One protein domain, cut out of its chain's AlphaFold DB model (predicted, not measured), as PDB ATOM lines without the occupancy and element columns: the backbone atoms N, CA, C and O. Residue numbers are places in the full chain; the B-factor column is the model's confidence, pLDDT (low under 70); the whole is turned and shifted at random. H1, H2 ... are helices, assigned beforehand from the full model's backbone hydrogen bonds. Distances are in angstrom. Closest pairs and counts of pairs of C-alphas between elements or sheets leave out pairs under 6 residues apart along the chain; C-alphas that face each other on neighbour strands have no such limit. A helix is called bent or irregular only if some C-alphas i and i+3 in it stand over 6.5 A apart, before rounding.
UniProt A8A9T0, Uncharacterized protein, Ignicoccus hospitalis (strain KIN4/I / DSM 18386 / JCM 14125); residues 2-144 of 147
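Overview. This is residues 2 to 144 of the 147 residues of an uncharacterized protein of Ignicoccus hospitalis (strain KIN4/I / DSM 18386 / JCM 14125) (UniProt A8A9T0). Two long helices, H1 and H7, cross as a lopsided X, with H5 packed on both of them near the crossing, and H2, H3 and H4 make a small cluster that packs on H1 through H2. H6 packs on the last residues of H1, next to a long loop, residues 89 to 107; the far ends of the X, residues 2 to 8 and 139 to 144, stick out. The printed part has 143 residues, with seven named helices, H1 to H7 in order, and no named strand; its class is all helix. It is compact, with a radius of gyration of the C-alphas of 15.6 A and spans of 46 by 36 by 33 A.

Arrangement. H1, residues 3 to 26, is one hub, and H2, residues 30 to 40, is the other; each touches four helices. H1 touches H2 with residues 21 to 25 alone, closest at the C-alphas of Lys 24 and Leu 33, 7.1 A apart. H2 forms a helical hairpin with H3, residues 46 to 52, at a steep tilt of 38 degrees; the C-alphas of Ala 35 and Ala 49 are closest, 5.0 A. H4, residues 57 to 68, touches H2 about perpendicular, at 75 degrees, closest at the C-alphas of Leu 36 and Ala 64, 6.5 A. H5, residues 73 to 88, has a kink of 52 degrees near residue 82 and is irregular, with C-alphas 82 and 85 7.5 A apart. It touches H1 at a steep tilt of 42 degrees, closest at the C-alphas of Ala 22 and Ile 87, 6.4 A. H6, residues 108 to 118, is irregular too, with C-alphas 109 and 112 7.5 A apart. It touches H1, closest at the C-alphas of Leu 23 and Glu 112, 6.6 A. H7, residues 120 to 144, touches H1 at a steep tilt of 66 degrees, opposite ways, closest at the C-alphas of Glu 19 and Ala 127, 5.1 A. It touches H5 about perpendicular, at 84 degrees, closest at the C-alphas of Tyr 86 and Val 130, 6.1 A. Helix packing is mostly crossed, 1 of 9 touching pairs being at a shallow tilt. H3 and H7 are apart, for instance. Every O i to N i+4 pair is within hydrogen-bond range in H1, H2, H3, H4 and H7, but 10 of 12 in H5 and 5 of 7 in H6.

Along the chain. H1 begins at C-alpha 3, (169.529, 233.403, 171.989), and is 34.5 A long from first to last C-alpha. H5 is 21.0 A long. H7, the longest helix by residues, is 36.6 A long and ends at C-alpha 144, (180.704, 210.647, 187.551).

Size, cuts and confidence. The C-alphas of Asn 2 and Asn 96 are the two farthest apart, 49.1 A. The printed part has no cut. The link from H5 to H6 is long, with 19 residues; the other links are tight. Mean pLDDT of the printed part is 94.8, and residues 143 to 144 are under 70.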
ATOM      1  N   ASN A   2     167.148 235.887 168.434       85.75
ATOM      2  CA  ASN A   2     168.128 236.018 169.517       85.75
ATOM      3  C   ASN A   2     168.292 234.685 170.292       85.75
ATOM      4  O   ASN A   2     167.582 233.704 170.046       85.75
ATOM      5  N   ALA A   3     169.252 234.620 171.219       83.94
ATOM      6  CA  ALA A   3     169.529 233.403 171.989       83.94
ATOM      7  C   ALA A   3     168.364 232.974 172.907       83.94
ATOM      8  O   ALA A   3     168.195 231.779 173.168       83.94
ATOM      9  N   ALA A   4     167.548 233.919 173.385       84.44
ATOM     10  CA  ALA A   4     166.381 233.629 174.218       84.44
ATOM     11  C   ALA A   4     165.278 232.939 173.399       84.44
ATOM     12  O   ALA A   4     164.777 231.889 173.813       84.44
ATOM     13  N   ASP A   5     165.002 233.433 172.191       88.06
ATOM     14  CA  ASP A   5     164.040 232.841 171.253       88.06
ATOM     15  C   ASP A   5     164.430 231.403 170.890       88.06
ATOM     16  O   ASP A   5     163.593 230.500 170.828       88.06
ATOM     17  N   GLN A   6     165.729 231.161 170.677       87.19
ATOM     18  CA  GLN A   6     166.248 229.823 170.388       87.19
ATOM     19  C   GLN A   6     166.021 228.857 171.555       87.19
ATOM     20  O   GLN A   6     165.613 227.715 171.334       87.19
ATOM     21  N   ARG A   7     166.253 229.303 172.796       88.38
ATOM     22  CA  ARG A   7     166.022 228.487 173.997       88.38
ATOM     23  C   ARG A   7     164.541 228.180 174.190       88.38
ATOM     24  O   ARG A   7     164.203 227.020 174.419       88.38
ATOM     25  N   ALA A   8     163.675 229.180 174.035       92.31
ATOM     26  CA  ALA A   8     162.229 229.007 174.129       92.31
ATOM     27  C   ALA A   8     161.713 228.018 173.071       92.31
ATOM     28  O   ALA A   8     160.972 227.085 173.389       92.31
ATOM     29  N   ARG A   9     162.188 228.143 171.824       92.31
ATOM     30  CA  ARG A   9     161.858 227.207 170.743       92.31
ATOM     31  C   ARG A   9     162.296 225.780 171.063       92.31
ATOM     32  O   ARG A   9     161.505 224.856 170.912       92.31
ATOM     33  N   LEU A  10     163.531 225.589 171.524       92.44
ATOM     34  CA  LEU A  10     164.038 224.260 171.880       92.44
ATOM     35  C   LEU A  10     163.275 223.639 173.053       92.44
ATOM     36  O   LEU A  10     163.065 222.427 173.065       92.44
ATOM     37  N   ALA A  11     162.867 224.442 174.038       94.00
ATOM     38  CA  ALA A  11     162.027 223.981 175.138       94.00
ATOM     39  C   ALA A  11     160.655 223.515 174.624       94.00
ATOM     40  O   ALA A  11     160.224 222.412 174.955       94.00
ATOM     41  N   LYS A  12     160.027 224.296 173.737       96.00
ATOM     42  CA  LYS A  12     158.748 223.949 173.103       96.00
ATOM     43  C   LYS A  12     158.835 222.670 172.261       96.00
ATOM     44  O   LYS A  12     158.001 221.785 172.417       96.00
ATOM     45  N   GLU A  13     159.850 222.542 171.404       97.19
ATOM     46  CA  GLU A  13     160.058 221.345 170.570       97.19
ATOM     47  C   GLU A  13     160.312 220.100 171.436       97.19
ATOM     48  O   GLU A  13     159.700 219.054 171.229       97.19
ATOM     49  N   ARG A  14     161.172 220.216 172.460       96.75
ATOM     50  CA  ARG A  14     161.432 219.128 173.416       96.75
ATOM     51  C   ARG A  14     160.144 218.661 174.075       96.75
ATOM     52  O   ARG A  14     159.905 217.460 174.171       96.75
ATOM     53  N   ARG A  15     159.333 219.617 174.519       97.12
ATOM     54  CA  ARG A  15     158.072 219.346 175.187       97.12
ATOM     55  C   ARG A  15     157.105 218.588 174.282       97.12
ATOM     56  O   ARG A  15     156.616 217.537 174.678       97.12
ATOM     57  N   ALA A  16     156.919 219.070 173.055       98.00
ATOM     58  CA  ALA A  16     156.039 218.449 172.071       98.00
ATOM     59  C   ALA A  16     156.457 217.009 171.723       98.00
ATOM     60  O   ALA A  16     155.605 216.138 171.561       98.00
ATOM     61  N   VAL A  17     157.765 216.740 171.636       98.44
ATOM     62  CA  VAL A  17     158.291 215.384 171.410       98.44
ATOM     63  C   VAL A  17     157.976 214.465 172.590       98.44
ATOM     64  O   VAL A  17     157.475 213.361 172.384       98.44
ATOM     65  N   LEU A  18     158.246 214.906 173.821       98.31
ATOM     66  CA  LEU A  18     158.005 214.088 175.014       98.31
ATOM     67  C   LEU A  18     156.514 213.814 175.237       98.31
ATOM     68  O   LEU A  18     156.159 212.684 175.556       98.31
ATOM     69  N   GLU A  19     155.645 214.801 175.015       98.50
ATOM     70  CA  GLU A  19     154.188 214.623 175.084       98.50
ATOM     71  C   GLU A  19     153.691 213.611 174.047       98.50
ATOM     72  O   GLU A  19     152.883 212.743 174.371       98.50
ATOM     73  N   TYR A  20     154.217 213.658 172.820       98.50
ATOM     74  CA  TYR A  20     153.860 212.688 171.786       98.50
ATOM     75  C   TYR A  20     154.263 211.256 172.171       98.50
ATOM     76  O   TYR A  20     153.468 210.327 172.028       98.50
ATOM     77  N   LEU A  21     155.487 211.066 172.677       98.19
ATOM     78  CA  LEU A  21     155.962 209.750 173.119       98.19
ATOM     79  C   LEU A  21     155.169 209.241 174.331       98.19
ATOM     80  O   LEU A  21     154.781 208.073 174.359       98.19
ATOM     81  N   ALA A  22     154.878 210.122 175.294       98.25
ATOM     82  CA  ALA A  22     154.069 209.803 176.463       98.25
ATOM     83  C   ALA A  22     152.649 209.374 176.068       98.25
ATOM     84  O   ALA A  22     152.174 208.353 176.555       98.25
ATOM     85  N   LEU A  23     152.001 210.082 175.135       98.38
ATOM     86  CA  LEU A  23     150.678 209.712 174.625       98.38
ATOM     87  C   LEU A  23     150.664 208.285 174.058       98.38
ATOM     88  O   LEU A  23     149.784 207.499 174.405       98.38
ATOM     89  N   LYS A  24     151.648 207.921 173.223       97.69
ATOM     90  CA  LYS A  24     151.741 206.555 172.678       97.69
ATOM     91  C   LYS A  24     151.903 205.509 173.783       97.69
ATOM     92  O   LYS A  24     151.280 204.451 173.711       97.69
ATOM     93  N   ALA A  25     152.713 205.797 174.801       97.62
ATOM     94  CA  ALA A  25     152.927 204.879 175.917       97.62
ATOM     95  C   ALA A  25     151.653 204.705 176.765       97.62
ATOM     96  O   ALA A  25     151.229 203.575 177.004       97.62
ATOM     97  N   LEU A  26     150.992 205.813 177.120       97.31
ATOM     98  CA  LEU A  26     149.724 205.829 177.858       97.31
ATOM     99  C   LEU A  26     148.599 205.112 177.092       97.31
ATOM    100  O   LEU A  26     147.758 204.455 177.698       97.31
ATOM    101  N   ALA A  27     148.597 205.183 175.759       96.50
ATOM    102  CA  ALA A  27     147.640 204.488 174.896       96.50
ATOM    103  C   ALA A  27     147.962 202.996 174.664       96.50
ATOM    104  O   ALA A  27     147.385 202.377 173.765       96.50
ATOM    105  N   ASN A  28     148.905 202.430 175.423       95.75
ATOM    106  CA  ASN A  28     149.376 201.051 175.297       95.75
ATOM    107  C   ASN A  28     149.946 200.703 173.905       95.75
ATOM    108  O   ASN A  28     149.805 199.587 173.408       95.75
ATOM    109  N   LYS A  29     150.599 201.661 173.235       95.56
ATOM    110  CA  LYS A  29     151.228 201.466 171.914       95.56
ATOM    111  C   LYS A  29     152.737 201.228 172.030       95.56
ATOM    112  O   LYS A  29     153.525 201.765 171.248       95.56
ATOM    113  N   LYS A  30     153.159 200.421 173.012       95.62
ATOM    114  CA  LYS A  30     154.583 200.112 173.260       95.62
ATOM    115  C   LYS A  30     155.252 199.435 172.057       95.62
ATOM    116  O   LYS A  30     156.384 199.773 171.731       95.62
ATOM    117  N   ASN A  31     154.533 198.579 171.334       96.31
ATOM    118  CA  ASN A  31     155.005 197.975 170.082       96.31
ATOM    119  C   ASN A  31     155.309 199.021 168.989       96.31
ATOM    120  O   ASN A  31     156.327 198.932 168.306       96.31
ATOM    121  N   VAL A  32     154.470 200.057 168.855       97.19
ATOM    122  CA  VAL A  32     154.706 201.172 167.920       97.19
ATOM    123  C   VAL A  32     155.936 201.973 168.340       97.19
ATOM    124  O   VAL A  32     156.767 202.306 167.497       97.19
ATOM    125  N   LEU A  33     156.079 202.261 169.637       97.94
ATOM    126  CA  LEU A  33     157.257 202.944 170.176       97.94
ATOM    127  C   LEU A  33     158.545 202.158 169.901       97.94
ATOM    128  O   LEU A  33     159.543 202.755 169.501       97.94
ATOM    129  N   GLN A  34     158.518 200.833 170.058       98.25
ATOM    130  CA  GLN A  34     159.667 199.964 169.790       98.25
ATOM    131  C   GLN A  34     160.042 199.959 168.308       98.25
ATOM    132  O   GLN A  34     161.206 200.152 167.965       98.25
ATOM    133  N   ALA A  35     159.053 199.845 167.421       98.12
ATOM    134  CA  ALA A  35     159.293 199.915 165.986       98.12
ATOM    135  C   ALA A  35     159.857 201.276 165.550       98.12
ATOM    136  O   ALA A  35     160.747 201.335 164.702       98.12
ATOM    137  N   LEU A  36     159.374 202.372 166.144       98.00
ATOM    138  CA  LEU A  36     159.940 203.701 165.919       98.00
ATOM    139  C   LEU A  36     161.391 203.786 166.402       98.00
ATOM    140  O   LEU A  36     162.193 204.445 165.749       98.00
ATOM    141  N   TYR A  37     161.732 203.140 167.522       98.31
ATOM    142  CA  TYR A  37     163.091 203.163 168.058       98.31
ATOM    143  C   TYR A  37     164.054 202.457 167.108       98.31
ATOM    144  O   TYR A  37     165.085 203.019 166.745       98.31
ATOM    145  N   GLU A  38     163.698 201.261 166.640       98.06
ATOM    146  CA  GLU A  38     164.529 200.541 165.674       98.06
ATOM    147  C   GLU A  38     164.668 201.316 164.366       98.06
ATOM    148  O   GLU A  38     165.775 201.482 163.857       98.06
ATOM    149  N   TYR A  39     163.569 201.884 163.871       97.94
ATOM    150  CA  TYR A  39     163.599 202.660 162.639       97.94
ATOM    151  C   TYR A  39     164.441 203.942 162.760       97.94
ATOM    152  O   TYR A  39     165.318 204.188 161.936       97.94
ATOM    153  N   LEU A  40     164.187 204.778 163.770       97.31
ATOM    154  CA  LEU A  40     164.760 206.128 163.851       97.31
ATOM    155  C   LEU A  40     166.102 206.190 164.585       97.31
ATOM    156  O   LEU A  40     166.881 207.108 164.340       97.31
ATOM    157  N   VAL A  41     166.356 205.272 165.521       97.44
ATOM    158  CA  VAL A  41     167.559 205.290 166.371       97.44
ATOM    159  C   VAL A  41     168.567 204.236 165.931       97.44
ATOM    160  O   VAL A  41     169.764 204.519 165.930       97.44
ATOM    161  N   LEU A  42     168.105 203.038 165.556       97.31
ATOM    162  CA  LEU A  42     168.976 201.945 165.104       97.31
ATOM    163  C   LEU A  42     169.133 201.886 163.577       97.31
ATOM    164  O   LEU A  42     169.929 201.094 163.083       97.31
ATOM    165  N   ASN A  43     168.429 202.751 162.839       96.19
ATOM    166  CA  ASN A  43     168.418 202.804 161.372       96.19
ATOM    167  C   ASN A  43     167.968 201.494 160.701       96.19
ATOM    168  O   ASN A  43     168.322 201.227 159.553       96.19
ATOM    169  N   THR A  44     167.167 200.683 161.394       97.12
ATOM    170  CA  THR A  44     166.531 199.496 160.816       97.12
ATOM    171  C   THR A  44     165.546 199.915 159.728       97.12
ATOM    172  O   THR A  44     164.873 200.945 159.844       97.12
ATOM    173  N   SER A  45     165.411 199.127 158.659       97.19
ATOM    174  CA  SER A  45     164.475 199.494 157.597       97.19
ATOM    175  C   SER A  45     163.023 199.502 158.120       97.19
ATOM    176  O   SER A  45     162.649 198.668 158.954       97.19
ATOM    177  N   PRO A  46     162.141 200.386 157.609       95.75
ATOM    178  CA  PRO A  46     160.745 200.423 158.046       95.75
ATOM    179  C   PRO A  46     160.006 199.094 157.863       95.75
ATOM    180  O   PRO A  46     159.082 198.808 158.612       95.75
ATOM    181  N   SER A  47     160.368 198.306 156.845       96.81
ATOM    182  CA  SER A  47     159.741 197.004 156.590       96.81
ATOM    183  C   SER A  47     160.091 195.997 157.686       96.81
ATOM    184  O   SER A  47     159.204 195.311 158.186       96.81
ATOM    185  N   GLU A  48     161.368 195.922 158.065       97.69
ATOM    186  CA  GLU A  48     161.860 194.988 159.081       97.69
ATOM    187  C   GLU A  48     161.326 195.348 160.465       97.69
ATOM    188  O   GLU A  48     160.746 194.493 161.133       97.69
ATOM    189  N   ALA A  49     161.430 196.622 160.858       97.44
ATOM    190  CA  ALA A  49     160.917 197.092 162.143       97.44
ATOM    191  C   ALA A  49     159.398 196.873 162.253       97.44
ATOM    192  O   ALA A  49     158.908 196.364 163.259       97.44
ATOM    193  N   ALA A  50     158.637 197.191 161.200       96.69
ATOM    194  CA  ALA A  50     157.192 196.979 161.193       96.69
ATOM    195  C   ALA A  50     156.821 195.494 161.342       96.69
ATOM    196  O   ALA A  50     155.961 195.153 162.156       96.69
ATOM    197  N   LYS A  51     157.518 194.611 160.613       97.00
ATOM    198  CA  LYS A  51     157.328 193.158 160.699       97.00
ATOM    199  C   LYS A  51     157.636 192.632 162.103       97.00
ATOM    200  O   LYS A  51     156.846 191.861 162.636       97.00
ATOM    201  N   LYS A  52     158.741 193.074 162.711       97.69
ATOM    202  CA  LYS A  52     159.195 192.623 164.036       97.69
ATOM    203  C   LYS A  52     158.178 192.897 165.147       97.69
ATOM    204  O   LYS A  52     158.007 192.065 166.028       97.69
ATOM    205  N   TYR A  53     157.496 194.040 165.092       97.00
ATOM    206  CA  TYR A  53     156.556 194.473 166.134       97.00
ATOM    207  C   TYR A  53     155.078 194.329 165.742       97.00
ATOM    208  O   TYR A  53     154.204 194.847 166.441       97.00
ATOM    209  N   GLY A  54     154.791 193.641 164.631       95.62
ATOM    210  CA  GLY A  54     153.426 193.356 164.189       95.62
ATOM    211  C   GLY A  54     152.610 194.607 163.857       95.62
ATOM    212  O   GLY A  54     151.412 194.647 164.128       95.62
ATOM    213  N   ILE A  55     153.244 195.646 163.306       95.25
ATOM    214  CA  ILE A  55     152.561 196.884 162.903       95.25
ATOM    215  C   ILE A  55     152.611 197.077 161.389       95.25
ATOM    216  O   ILE A  55     153.462 196.532 160.691       95.25
ATOM    217  N   ASN A  56     151.713 197.904 160.857       95.94
ATOM    218  CA  ASN A  56     151.717 198.221 159.435       95.94
ATOM    219  C   ASN A  56     152.884 199.173 159.089       95.94
ATOM    220  O   ASN A  56     153.077 200.204 159.734       95.94
ATOM    221  N   LYS A  57     153.641 198.873 158.027       96.75
ATOM    222  CA  LYS A  57     154.762 199.706 157.547       96.75
ATOM    223  C   LYS A  57     154.355 201.154 157.244       96.75
ATOM    224  O   LYS A  57     155.092 202.084 157.569       96.75
ATOM    225  N   THR A  58     153.198 201.360 156.622       96.69
ATOM    226  CA  THR A  58     152.650 202.692 156.324       96.69
ATOM    227  C   THR A  58     152.288 203.425 157.612       96.69
ATOM    228  O   THR A  58     152.602 204.607 157.753       96.69
ATOM    229  N   GLN A  59     151.717 202.716 158.591       95.31
ATOM    230  CA  GLN A  59     151.447 203.273 159.917       95.31
ATOM    231  C   GLN A  59     152.744 203.688 160.620       95.31
ATOM    232  O   GLN A  59     152.805 204.794 161.154       95.31
ATOM    233  N   LEU A  60     153.795 202.861 160.579       97.69
ATOM    234  CA  LEU A  60     155.103 203.195 161.151       97.69
ATOM    235  C   LEU A  60     155.681 204.468 160.524       97.69
ATOM    236  O   LEU A  60     156.064 205.387 161.245       97.69
ATOM    237  N   LYS A  61     155.691 204.558 159.188       97.50
ATOM    238  CA  LYS A  61     156.182 205.743 158.467       97.50
ATOM    239  C   LYS A  61     155.384 207.002 158.804       97.50
ATOM    240  O   LYS A  61     155.982 208.038 159.076       97.50
ATOM    241  N   SER A  62     154.054 206.911 158.822       97.06
ATOM    242  CA  SER A  62     153.186 208.034 159.192       97.06
ATOM    243  C   SER A  62     153.436 208.476 160.636       97.06
ATOM    244  O   SER A  62     153.625 209.659 160.910       97.06
ATOM    245  N   THR A  63     153.554 207.518 161.557       97.00
ATOM    246  CA  THR A  63     153.838 207.794 162.971       97.00
ATOM    247  C   THR A  63     155.218 208.434 163.152       97.00
ATOM    248  O   THR A  63     155.364 209.359 163.953       97.00
ATOM    249  N   ALA A  64     156.222 207.983 162.396       98.00
ATOM    250  CA  ALA A  64     157.557 208.568 162.391       98.00
ATOM    251  C   ALA A  64     157.536 209.999 161.846       98.00
ATOM    252  O   ALA A  64     158.106 210.892 162.463       98.00
ATOM    253  N   TYR A  65     156.827 210.241 160.741       98.06
ATOM    254  CA  TYR A  65     156.652 211.581 160.183       98.06
ATOM    255  C   TYR A  65     155.987 212.533 161.187       98.06
ATOM    256  O   TYR A  65     156.489 213.630 161.429       98.06
ATOM    257  N   GLN A  66     154.906 212.095 161.840       97.75
ATOM    258  CA  GLN A  66     154.226 212.875 162.879       97.75
ATOM    259  C   GLN A  66     155.154 213.210 164.050       97.75
ATOM    260  O   GLN A  66     155.172 214.359 164.489       97.75
ATOM    261  N   LEU A  67     155.952 212.251 164.524       97.88
ATOM    262  CA  LEU A  67     156.953 212.482 165.567       97.88
ATOM    263  C   LEU A  67     158.028 213.483 165.108       97.88
ATOM    264  O   LEU A  67     158.336 214.436 165.821       97.88
ATOM    265  N   MET A  68     158.556 213.311 163.895       97.69
ATOM    266  CA  MET A  68     159.577 214.190 163.315       97.69
ATOM    267  C   MET A  68     159.052 215.605 163.053       97.69
ATOM    268  O   MET A  68     159.823 216.555 163.092       97.69
ATOM    269  N   SER A  69     157.743 215.785 162.865       97.56
ATOM    270  CA  SER A  69     157.129 217.113 162.753       97.56
ATOM    271  C   SER A  69     157.126 217.910 164.069       97.56
ATOM    272  O   SER A  69     156.908 219.121 164.049       97.56
ATOM    273  N   LYS A  70     157.361 217.266 165.226       97.44
ATOM    274  CA  LYS A  70     157.292 217.924 166.549       97.44
ATOM    275  C   LYS A  70     158.543 218.719 166.911       97.44
ATOM    276  O   LYS A  70     158.503 219.538 167.826       97.44
ATOM    277  N   GLY A  71     159.648 218.496 166.212       95.56
ATOM    278  CA  GLY A  71     160.901 219.184 166.476       95.56
ATOM    279  C   GLY A  71     161.958 218.840 165.445       95.56
ATOM    280  O   GLY A  71     161.730 218.075 164.517       95.56
ATOM    281  N   ARG A  72     163.154 219.402 165.600       96.12
ATOM    282  CA  ARG A  72     164.244 219.113 164.658       96.12
ATOM    283  C   ARG A  72     164.609 217.617 164.675       96.12
ATOM    284  O   ARG A  72     164.738 217.067 165.770       96.12
ATOM    285  N   PRO A  73     164.901 216.991 163.518       95.69
ATOM    286  CA  PRO A  73     165.274 215.574 163.423       95.69
ATOM    287  C   PRO A  73     166.311 215.116 164.458       95.69
ATOM    288  O   PRO A  73     166.091 214.155 165.191       95.69
ATOM    289  N   ALA A  74     167.408 215.865 164.599       95.81
ATOM    290  CA  ALA A  74     168.468 215.544 165.555       95.81
ATOM    291  C   ALA A  74     167.995 215.595 167.020       95.81
ATOM    292  O   ALA A  74     168.441 214.797 167.845       95.81
ATOM    293  N   LEU A  75     167.087 216.519 167.358       96.50
ATOM    294  CA  LEU A  75     166.501 216.606 168.696       96.50
ATOM    295  C   LEU A  75     165.576 215.414 168.956       96.50
ATOM    296  O   LEU A  75     165.667 214.812 170.022       96.50
ATOM    297  N   VAL A  76     164.728 215.071 167.986       97.88
ATOM    298  CA  VAL A  76     163.781 213.953 168.073       97.88
ATOM    299  C   VAL A  76     164.521 212.640 168.319       97.88
ATOM    300  O   VAL A  76     164.257 211.978 169.320       97.88
ATOM    301  N   VAL A  77     165.507 212.307 167.479       97.69
ATOM    302  CA  VAL A  77     166.305 211.074 167.618       97.69
ATOM    303  C   VAL A  77     167.054 211.051 168.953       97.69
ATOM    304  O   VAL A  77     167.046 210.044 169.661       97.69
ATOM    305  N   LYS A  78     167.657 212.180 169.352       97.00
ATOM    306  CA  LYS A  78     168.364 212.289 170.635       97.00
ATOM    307  C   LYS A  78     167.436 212.071 171.829       97.00
ATOM    308  O   LYS A  78     167.808 211.350 172.753       97.00
ATOM    309  N   LEU A  79     166.259 212.695 171.835       97.38
ATOM    310  CA  LEU A  79     165.278 212.514 172.905       97.38
ATOM    311  C   LEU A  79     164.750 211.090 172.920       97.38
ATOM    312  O   LEU A  79     164.690 210.504 173.989       97.38
ATOM    313  N   MET A  80     164.453 210.514 171.759       96.56
ATOM    314  CA  MET A  80     163.994 209.136 171.671       96.56
ATOM    315  C   MET A  80     165.018 208.163 172.263       96.56
ATOM    316  O   MET A  80     164.644 207.310 173.055       96.56
ATOM    317  N   LYS A  81     166.312 208.356 171.976       96.81
ATOM    318  CA  LYS A  81     167.402 207.558 172.556       96.81
ATOM    319  C   LYS A  81     167.538 207.728 174.070       96.81
ATOM    320  O   LYS A  81     167.696 206.748 174.788       96.81
ATOM    321  N   LEU A  82     167.520 208.968 174.561       96.44
ATOM    322  CA  LEU A  82     167.763 209.255 175.980       96.44
ATOM    323  C   LEU A  82     166.547 208.957 176.864       96.44
ATOM    324  O   LEU A  82     166.715 208.529 178.001       96.44
ATOM    325  N   ALA A  83     165.341 209.224 176.363       96.69
ATOM    326  CA  ALA A  83     164.091 209.080 177.103       96.69
ATOM    327  C   ALA A  83     163.559 207.647 177.086       96.69
ATOM    328  O   ALA A  83     162.701 207.326 177.900       96.69
ATOM    329  N   TRP A  84     164.061 206.806 176.175       96.81
ATOM    330  CA  TRP A  84     163.616 205.430 175.966       96.81
ATOM    331  C   TRP A  84     163.318 204.636 177.249       96.81
ATOM    332  O   TRP A  84     162.183 204.177 177.371       96.81
ATOM    333  N   PRO A  85     164.249 204.500 178.221       96.38
ATOM    334  CA  PRO A  85     163.979 203.713 179.426       96.38
ATOM    335  C   PRO A  85     162.763 204.244 180.196       96.38
ATOM    336  O   PRO A  85     161.867 203.483 180.541       96.38
ATOM    337  N   TYR A  86     162.666 205.563 180.355       97.56
ATOM    338  CA  TYR A  86     161.584 206.202 181.104       97.56
ATOM    339  C   TYR A  86     160.243 206.155 180.373       97.56
ATOM    340  O   TYR A  86     159.206 206.061 181.014       97.56
ATOM    341  N   ILE A  87     160.252 206.223 179.038       97.81
ATOM    342  CA  ILE A  87     159.036 206.098 178.228       97.81
ATOM    343  C   ILE A  87     158.486 204.669 178.301       97.81
ATOM    344  O   ILE A  87     157.274 204.483 178.378       97.81
ATOM    345  N   MET A  88     159.356 203.658 178.301       97.00
ATOM    346  CA  MET A  88     158.935 202.254 178.351       97.00
ATOM    347  C   MET A  88     158.422 201.822 179.730       97.00
ATOM    348  O   MET A  88     157.594 200.908 179.805       97.00
ATOM    349  N   GLU A  89     158.846 202.508 180.792       96.62
ATOM    350  CA  GLU A  89     158.328 202.365 182.160       96.62
ATOM    351  C   GLU A  89     156.922 202.947 182.352       96.62
ATOM    352  O   GLU A  89     156.267 202.608 183.334       96.62
ATOM    353  N   ILE A  90     156.438 203.807 181.447       97.31
ATOM    354  CA  ILE A  90     155.106 204.408 181.586       97.31
ATOM    355  C   ILE A  90     154.052 203.298 181.614       97.31
ATOM    356  O   ILE A  90     153.991 202.435 180.724       97.31
ATOM    357  N   GLU A  91     153.216 203.343 182.647       95.69
ATOM    358  CA  GLU A  91     152.060 202.472 182.768       95.69
ATOM    359  C   GLU A  91     150.958 202.941 181.805       95.69
ATOM    360  O   GLU A  91     150.634 204.134 181.770       95.69
ATOM    361  N   PRO A  92     150.376 202.042 180.994       95.94
ATOM    362  CA  PRO A  92     149.279 202.411 180.121       95.94
ATOM    363  C   PRO A  92     148.039 202.853 180.904       95.94
ATOM    364  O   PRO A  92     147.635 202.234 181.890       95.94
ATOM    365  N   LEU A  93     147.391 203.901 180.403       94.94
ATOM    366  CA  LEU A  93     146.109 204.391 180.901       94.94
ATOM    367  C   LEU A  93     144.937 203.573 180.354       94.94
ATOM    368  O   LEU A  93     143.896 203.488 180.998       94.94
ATOM    369  N   VAL A  94     145.095 203.022 179.144       92.50
ATOM    370  CA  VAL A  94     144.060 202.244 178.459       92.50
ATOM    371  C   VAL A  94     144.496 200.792 178.327       92.50
ATOM    372  O   VAL A  94     145.452 200.484 177.618       92.50
ATOM    373  N   GLU A  95     143.750 199.896 178.962       88.81
ATOM    374  CA  GLU A  95     143.946 198.445 178.918       88.81
ATOM    375  C   GLU A  95     142.588 197.754 178.802       88.81
ATOM    376  O   GLU A  95     141.595 198.261 179.309       88.81
ATOM    377  N   ASN A  96     142.522 196.617 178.102       86.88
ATOM    378  CA  ASN A  96     141.303 195.801 177.984       86.88
ATOM    379  C   ASN A  96     140.037 196.594 177.587       86.88
ATOM    380  O   ASN A  96     138.958 196.372 178.123       86.88
ATOM    381  N   ASN A  97     140.174 197.520 176.629       87.94
ATOM    382  CA  ASN A  97     139.119 198.439 176.178       87.94
ATOM    383  C   ASN A  97     138.574 199.389 177.261       87.94
ATOM    384  O   ASN A  97     137.417 199.802 177.203       87.94
ATOM    385  N   TYR A  98     139.395 199.760 178.241       93.19
ATOM    386  CA  TYR A  98     138.978 200.583 179.369       93.19
ATOM    387  C   TYR A  98     140.033 201.626 179.736       93.19
ATOM    388  O   TYR A  98     141.223 201.318 179.771       93.19
ATOM    389  N   CYS A  99     139.613 202.860 180.027       95.00
ATOM    390  CA  CYS A  99     140.495 203.898 180.568       95.00
ATOM    391  C   CYS A  99     140.467 203.904 182.096       95.00
ATOM    392  O   CYS A  99     139.438 204.204 182.697       95.00
ATOM    393  N   LYS A 100     141.630 203.677 182.716       94.38
ATOM    394  CA  LYS A 100     141.826 203.680 184.175       94.38
ATOM    395  C   LYS A 100     141.588 205.053 184.823       94.38
ATOM    396  O   LYS A 100     141.323 205.118 186.016       94.38
ATOM    397  N   ALA A 101     141.691 206.152 184.067       93.88
ATOM    398  CA  ALA A 101     141.559 207.505 184.621       93.88
ATOM    399  C   ALA A 101     140.113 207.998 184.734       93.88
ATOM    400  O   ALA A 101     139.784 208.692 185.691       93.88
ATOM    401  N   CYS A 102     139.260 207.691 183.754       94.69
ATOM    402  CA  CYS A 102     137.859 208.142 183.738       94.69
ATOM    403  C   CYS A 102     136.843 207.005 183.713       94.69
ATOM    404  O   CYS A 102     135.656 207.253 183.501       94.69
ATOM    405  N   ASN A 103     137.299 205.767 183.887       93.25
ATOM    406  CA  ASN A 103     136.452 204.588 183.962       93.25
ATOM    407  C   ASN A 103     135.530 204.377 182.745       93.25
ATOM    408  O   ASN A 103     134.432 203.840 182.853       93.25
ATOM    409  N   SER A 104     135.967 204.830 181.567       91.88
ATOM    410  CA  SER A 104     135.185 204.756 180.330       91.88
ATOM    411  C   SER A 104     135.610 203.572 179.462       91.88
ATOM    412  O   SER A 104     136.807 203.333 179.275       91.88
ATOM    413  N   VAL A 105     134.630 202.883 178.871       93.12
ATOM    414  CA  VAL A 105     134.860 201.852 177.848       93.12
ATOM    415  C   VAL A 105     135.269 202.523 176.540       93.12
ATOM    416  O   VAL A 105     134.580 203.413 176.040       93.12
ATOM    417  N   ILE A 106     136.413 202.125 175.992       90.88
ATOM    418  CA  ILE A 106     137.019 202.729 174.804       90.88
ATOM    419  C   ILE A 106     137.591 201.624 173.936       90.88
ATOM    420  O   ILE A 106     138.414 200.829 174.379       90.88
ATOM    421  N   HIS A 107     137.225 201.621 172.660       87.38
ATOM    422  CA  HIS A 107     137.862 200.742 171.692       87.38
ATOM    423  C   HIS A 107     139.363 201.066 171.576       87.38
ATOM    424  O   HIS A 107     139.736 202.233 171.457       87.38
ATOM    425  N   THR A 108     140.239 200.059 171.535       79.38
ATOM    426  CA  THR A 108     141.711 200.243 171.478       79.38
ATOM    427  C   THR A 108     142.219 201.179 170.367       79.38
ATOM    428  O   THR A 108     143.266 201.816 170.516       79.38
ATOM    429  N   ASN A 109     141.492 201.295 169.251       86.06
ATOM    430  CA  ASN A 109     141.807 202.238 168.163       86.06
ATOM    431  C   ASN A 109     141.542 203.711 168.525       86.06
ATOM    432  O   ASN A 109     142.145 204.601 167.934       86.06
ATOM    433  N   HIS A 110     140.686 203.970 169.512       92.31
ATOM    434  CA  HIS A 110     140.339 205.306 169.997       92.31
ATOM    435  C   HIS A 110     141.059 205.681 171.301       92.31
ATOM    436  O   HIS A 110     140.787 206.743 171.856       92.31
ATOM    437  N   ALA A 111     142.008 204.863 171.769       94.38
ATOM    438  CA  ALA A 111     142.768 205.133 172.990       94.38
ATOM    439  C   ALA A 111     143.524 206.473 172.921       94.38
ATOM    440  O   ALA A 111     143.364 207.320 173.792       94.38
ATOM    441  N   GLU A 112     144.299 206.706 171.859       95.88
ATOM    442  CA  GLU A 112     145.040 207.964 171.691       95.88
ATOM    443  C   GLU A 112     144.142 209.212 171.621       95.88
ATOM    444  O   GLU A 112     144.372 210.128 172.411       95.88
ATOM    445  N   PRO A 113     143.121 209.290 170.738       95.94
ATOM    446  CA  PRO A 113     142.264 210.472 170.683       95.94
ATOM    447  C   PRO A 113     141.484 210.679 171.985       95.94
ATOM    448  O   PRO A 113     141.308 211.819 172.406       95.94
ATOM    449  N   HIS A 114     141.074 209.605 172.667       96.12
ATOM    450  CA  HIS A 114     140.443 209.715 173.978       96.12
ATOM    451  C   HIS A 114     141.367 210.390 175.001       96.12
ATOM    452  O   HIS A 114     140.964 211.366 175.633       96.12
ATOM    453  N   ILE A 115     142.608 209.908 175.143       96.88
ATOM    454  CA  ILE A 115     143.568 210.462 176.109       96.88
ATOM    455  C   ILE A 115     143.920 211.910 175.734       96.88
ATOM    456  O   ILE A 115     143.937 212.772 176.605       96.88
ATOM    457  N   ALA A 116     144.137 212.202 174.449       96.38
ATOM    458  CA  ALA A 116     144.467 213.552 173.985       96.38
ATOM    459  C   ALA A 116     143.361 214.580 174.278       96.38
ATOM    460  O   ALA A 116     143.655 215.729 174.591       96.38
ATOM    461  N   VAL A 117     142.088 214.180 174.195       96.19
ATOM    462  CA  VAL A 117     140.957 215.091 174.432       96.19
ATOM    463  C   VAL A 117     140.598 215.183 175.915       96.19
ATOM    464  O   VAL A 117     140.332 216.275 176.409       96.19
ATOM    465  N   ARG A 118     140.569 214.057 176.638       96.12
ATOM    466  CA  ARG A 118     140.049 214.006 178.018       96.12
ATOM    467  C   ARG A 118     141.115 214.053 179.105       96.12
ATOM    468  O   ARG A 118     140.796 214.371 180.244       96.12
ATOM    469  N   HIS A 119     142.357 213.729 178.765       97.06
ATOM    470  CA  HIS A 119     143.447 213.499 179.716       97.06
ATOM    471  C   HIS A 119     144.734 214.211 179.288       97.06
ATOM    472  O   HIS A 119     145.847 213.729 179.514       97.06
ATOM    473  N   GLN A 120     144.584 215.382 178.663       96.69
ATOM    474  CA  GLN A 120     145.710 216.194 178.209       96.69
ATOM    475  C   GLN A 120     146.643 216.577 179.367       96.69
ATOM    476  O   GLN A 120     147.862 216.631 179.195       96.69
ATOM    477  N   ASP A 121     146.092 216.787 180.564       97.50
ATOM    478  CA  ASP A 121     146.863 217.073 181.771       97.50
ATOM    479  C   ASP A 121     147.748 215.881 182.186       97.50
ATOM    480  O   ASP A 121     148.895 216.082 182.582       97.50
ATOM    481  N   ILE A 122     147.265 214.641 182.038       97.88
ATOM    482  CA  ILE A 122     148.032 213.419 182.325       97.88
ATOM    483  C   ILE A 122     149.183 213.261 181.331       97.88
ATOM    484  O   ILE A 122     150.303 212.945 181.744       97.88
ATOM    485  N   ILE A 123     148.956 213.537 180.040       98.25
ATOM    486  CA  ILE A 123     150.026 213.537 179.027       98.25
ATOM    487  C   ILE A 123     151.105 214.547 179.423       98.25
ATOM    488  O   ILE A 123     152.296 214.226 179.447       98.25
ATOM    489  N   GLN A 124     150.689 215.762 179.788       97.94
ATOM    490  CA  GLN A 124     151.594 216.826 180.196       97.94
ATOM    491  C   GLN A 124     152.383 216.457 181.462       97.94
ATOM    492  O   GLN A 124     153.611 216.590 181.483       97.94
ATOM    493  N   LYS A 125     151.719 215.979 182.516       98.06
ATOM    494  CA  LYS A 125     152.380 215.563 183.764       98.06
ATOM    495  C   LYS A 125     153.390 214.446 183.502       98.06
ATOM    496  O   LYS A 125     154.549 214.572 183.891       98.06
ATOM    497  N   THR A 126     152.998 213.428 182.739       98.12
ATOM    498  CA  THR A 126     153.879 212.315 182.352       98.12
ATOM    499  C   THR A 126     155.105 212.808 181.579       98.12
ATOM    500  O   THR A 126     156.236 212.432 181.886       98.12
ATOM    501  N   ALA A 127     154.923 213.713 180.616       97.88
ATOM    502  CA  ALA A 127     156.039 214.286 179.868       97.88
ATOM    503  C   ALA A 127     156.973 215.145 180.743       97.88
ATOM    504  O   ALA A 127     158.179 215.172 180.490       97.88
ATOM    505  N   LEU A 128     156.449 215.851 181.762       97.62
ATOM    506  CA  LEU A 128     157.279 216.631 182.701       97.62
ATOM    507  C   LEU A 128     158.131 215.695 183.548       97.62
ATOM    508  O   LEU A 128     159.316 215.954 183.746       97.62
ATOM    509  N   GLU A 129     157.535 214.601 184.003       97.75
ATOM    510  CA  GLU A 129     158.213 213.600 184.812       97.75
ATOM    511  C   GLU A 129     159.347 212.920 184.035       97.75
ATOM    512  O   GLU A 129     160.474 212.827 184.524       97.75
ATOM    513  N   VAL A 130     159.110 212.551 182.773       97.62
ATOM    514  CA  VAL A 130     160.169 212.037 181.887       97.62
ATOM    515  C   VAL A 130     161.280 213.074 181.697       97.62
ATOM    516  O   VAL A 130     162.464 212.736 181.743       97.62
ATOM    517  N   GLU A 131     160.933 214.350 181.510       96.38
ATOM    518  CA  GLU A 131     161.929 215.416 181.387       96.38
ATOM    519  C   GLU A 131     162.758 215.596 182.669       96.38
ATOM    520  O   GLU A 131     163.973 215.814 182.594       96.38
ATOM    521  N   ARG A 132     162.125 215.491 183.842       96.44
ATOM    522  CA  ARG A 132     162.787 215.550 185.149       96.44
ATOM    523  C   ARG A 132     163.791 214.406 185.296       96.44
ATOM    524  O   ARG A 132     164.977 214.680 185.496       96.44
ATOM    525  N   LYS A 133     163.356 213.160 185.065       95.69
ATOM    526  CA  LYS A 133     164.216 211.962 185.093       95.69
ATOM    527  C   LYS A 133     165.412 212.090 184.139       95.69
ATOM    528  O   LYS A 133     166.548 211.791 184.503       95.69
ATOM    529  N   LEU A 134     165.193 212.625 182.935       94.38
ATOM    530  CA  LEU A 134     166.265 212.902 181.970       94.38
ATOM    531  C   LEU A 134     167.303 213.901 182.493       94.38
ATOM    532  O   LEU A 134     168.506 213.687 182.331       94.38
ATOM    533  N   LYS A 135     166.856 215.016 183.083       92.94
ATOM    534  CA  LYS A 135     167.753 216.042 183.638       92.94
ATOM    535  C   LYS A 135     168.599 215.471 184.773       92.94
ATOM    536  O   LYS A 135     169.804 215.725 184.809       92.94
ATOM    537  N   GLU A 136     167.990 214.673 185.644       93.81
ATOM    538  CA  GLU A 136     168.665 213.996 186.755       93.81
ATOM    539  C   GLU A 136     169.719 213.009 186.257       93.81
ATOM    540  O   GLU A 136     170.877 213.095 186.665       93.81
ATOM    541  N   ALA A 137     169.375 212.165 185.283       91.50
ATOM    542  CA  ALA A 137     170.313 211.210 184.699       91.50
ATOM    543  C   ALA A 137     171.505 211.889 184.005       91.50
ATOM    544  O   ALA A 137     172.645 211.432 184.113       91.50
ATOM    545  N   ILE A 138     171.273 213.006 183.308       89.94
ATOM    546  CA  ILE A 138     172.352 213.785 182.681       89.94
ATOM    547  C   ILE A 138     173.245 214.433 183.747       89.94
ATOM    548  O   ILE A 138     174.466 214.463 183.579       89.94
ATOM    549  N   LYS A 139     172.663 214.960 184.832       90.06
ATOM    550  CA  LYS A 139     173.421 215.556 185.942       90.06
ATOM    551  C   LYS A 139     174.285 214.505 186.642       90.06
ATOM    552  O   LYS A 139     175.473 214.755 186.821       90.06
ATOM    553  N   ALA A 140     173.722 213.335 186.942       86.94
ATOM    554  CA  ALA A 140     174.439 212.219 187.554       86.94
ATOM    555  C   ALA A 140     175.637 211.781 186.696       86.94
ATOM    556  O   ALA A 140     176.763 211.731 187.182       86.94
ATOM    557  N   LYS A 141     175.445 211.594 185.381       81.75
ATOM    558  CA  LYS A 141     176.548 211.249 184.461       81.75
ATOM    559  C   LYS A 141     177.653 212.307 184.421       81.75
ATOM    560  O   LYS A 141     178.824 211.961 184.332       81.75
ATOM    561  N   LYS A 142     177.307 213.595 184.501       75.62
ATOM    562  CA  LYS A 142     178.304 214.679 184.549       75.62
ATOM    563  C   LYS A 142     179.115 214.693 185.842       75.62
ATOM    564  O   LYS A 142     180.245 215.160 185.806       75.62
ATOM    565  N   GLN A 143     178.541 214.249 186.956       69.50
ATOM    566  CA  GLN A 143     179.252 214.156 188.232       69.50
ATOM    567  C   GLN A 143     180.234 212.982 188.226       69.50
ATOM    568  O   GLN A 143     181.372 213.168 188.624       69.50
ATOM    569  N   VAL A 144     179.836 211.834 187.670       68.69
ATOM    570  CA  VAL A 144     180.704 210.647 187.551       68.69
ATOM    571  C   VAL A 144     181.905 210.881 186.629       68.69
ATOM    572  O   VAL A 144     182.978 210.383 186.904       68.69
TER     573      VAL A 144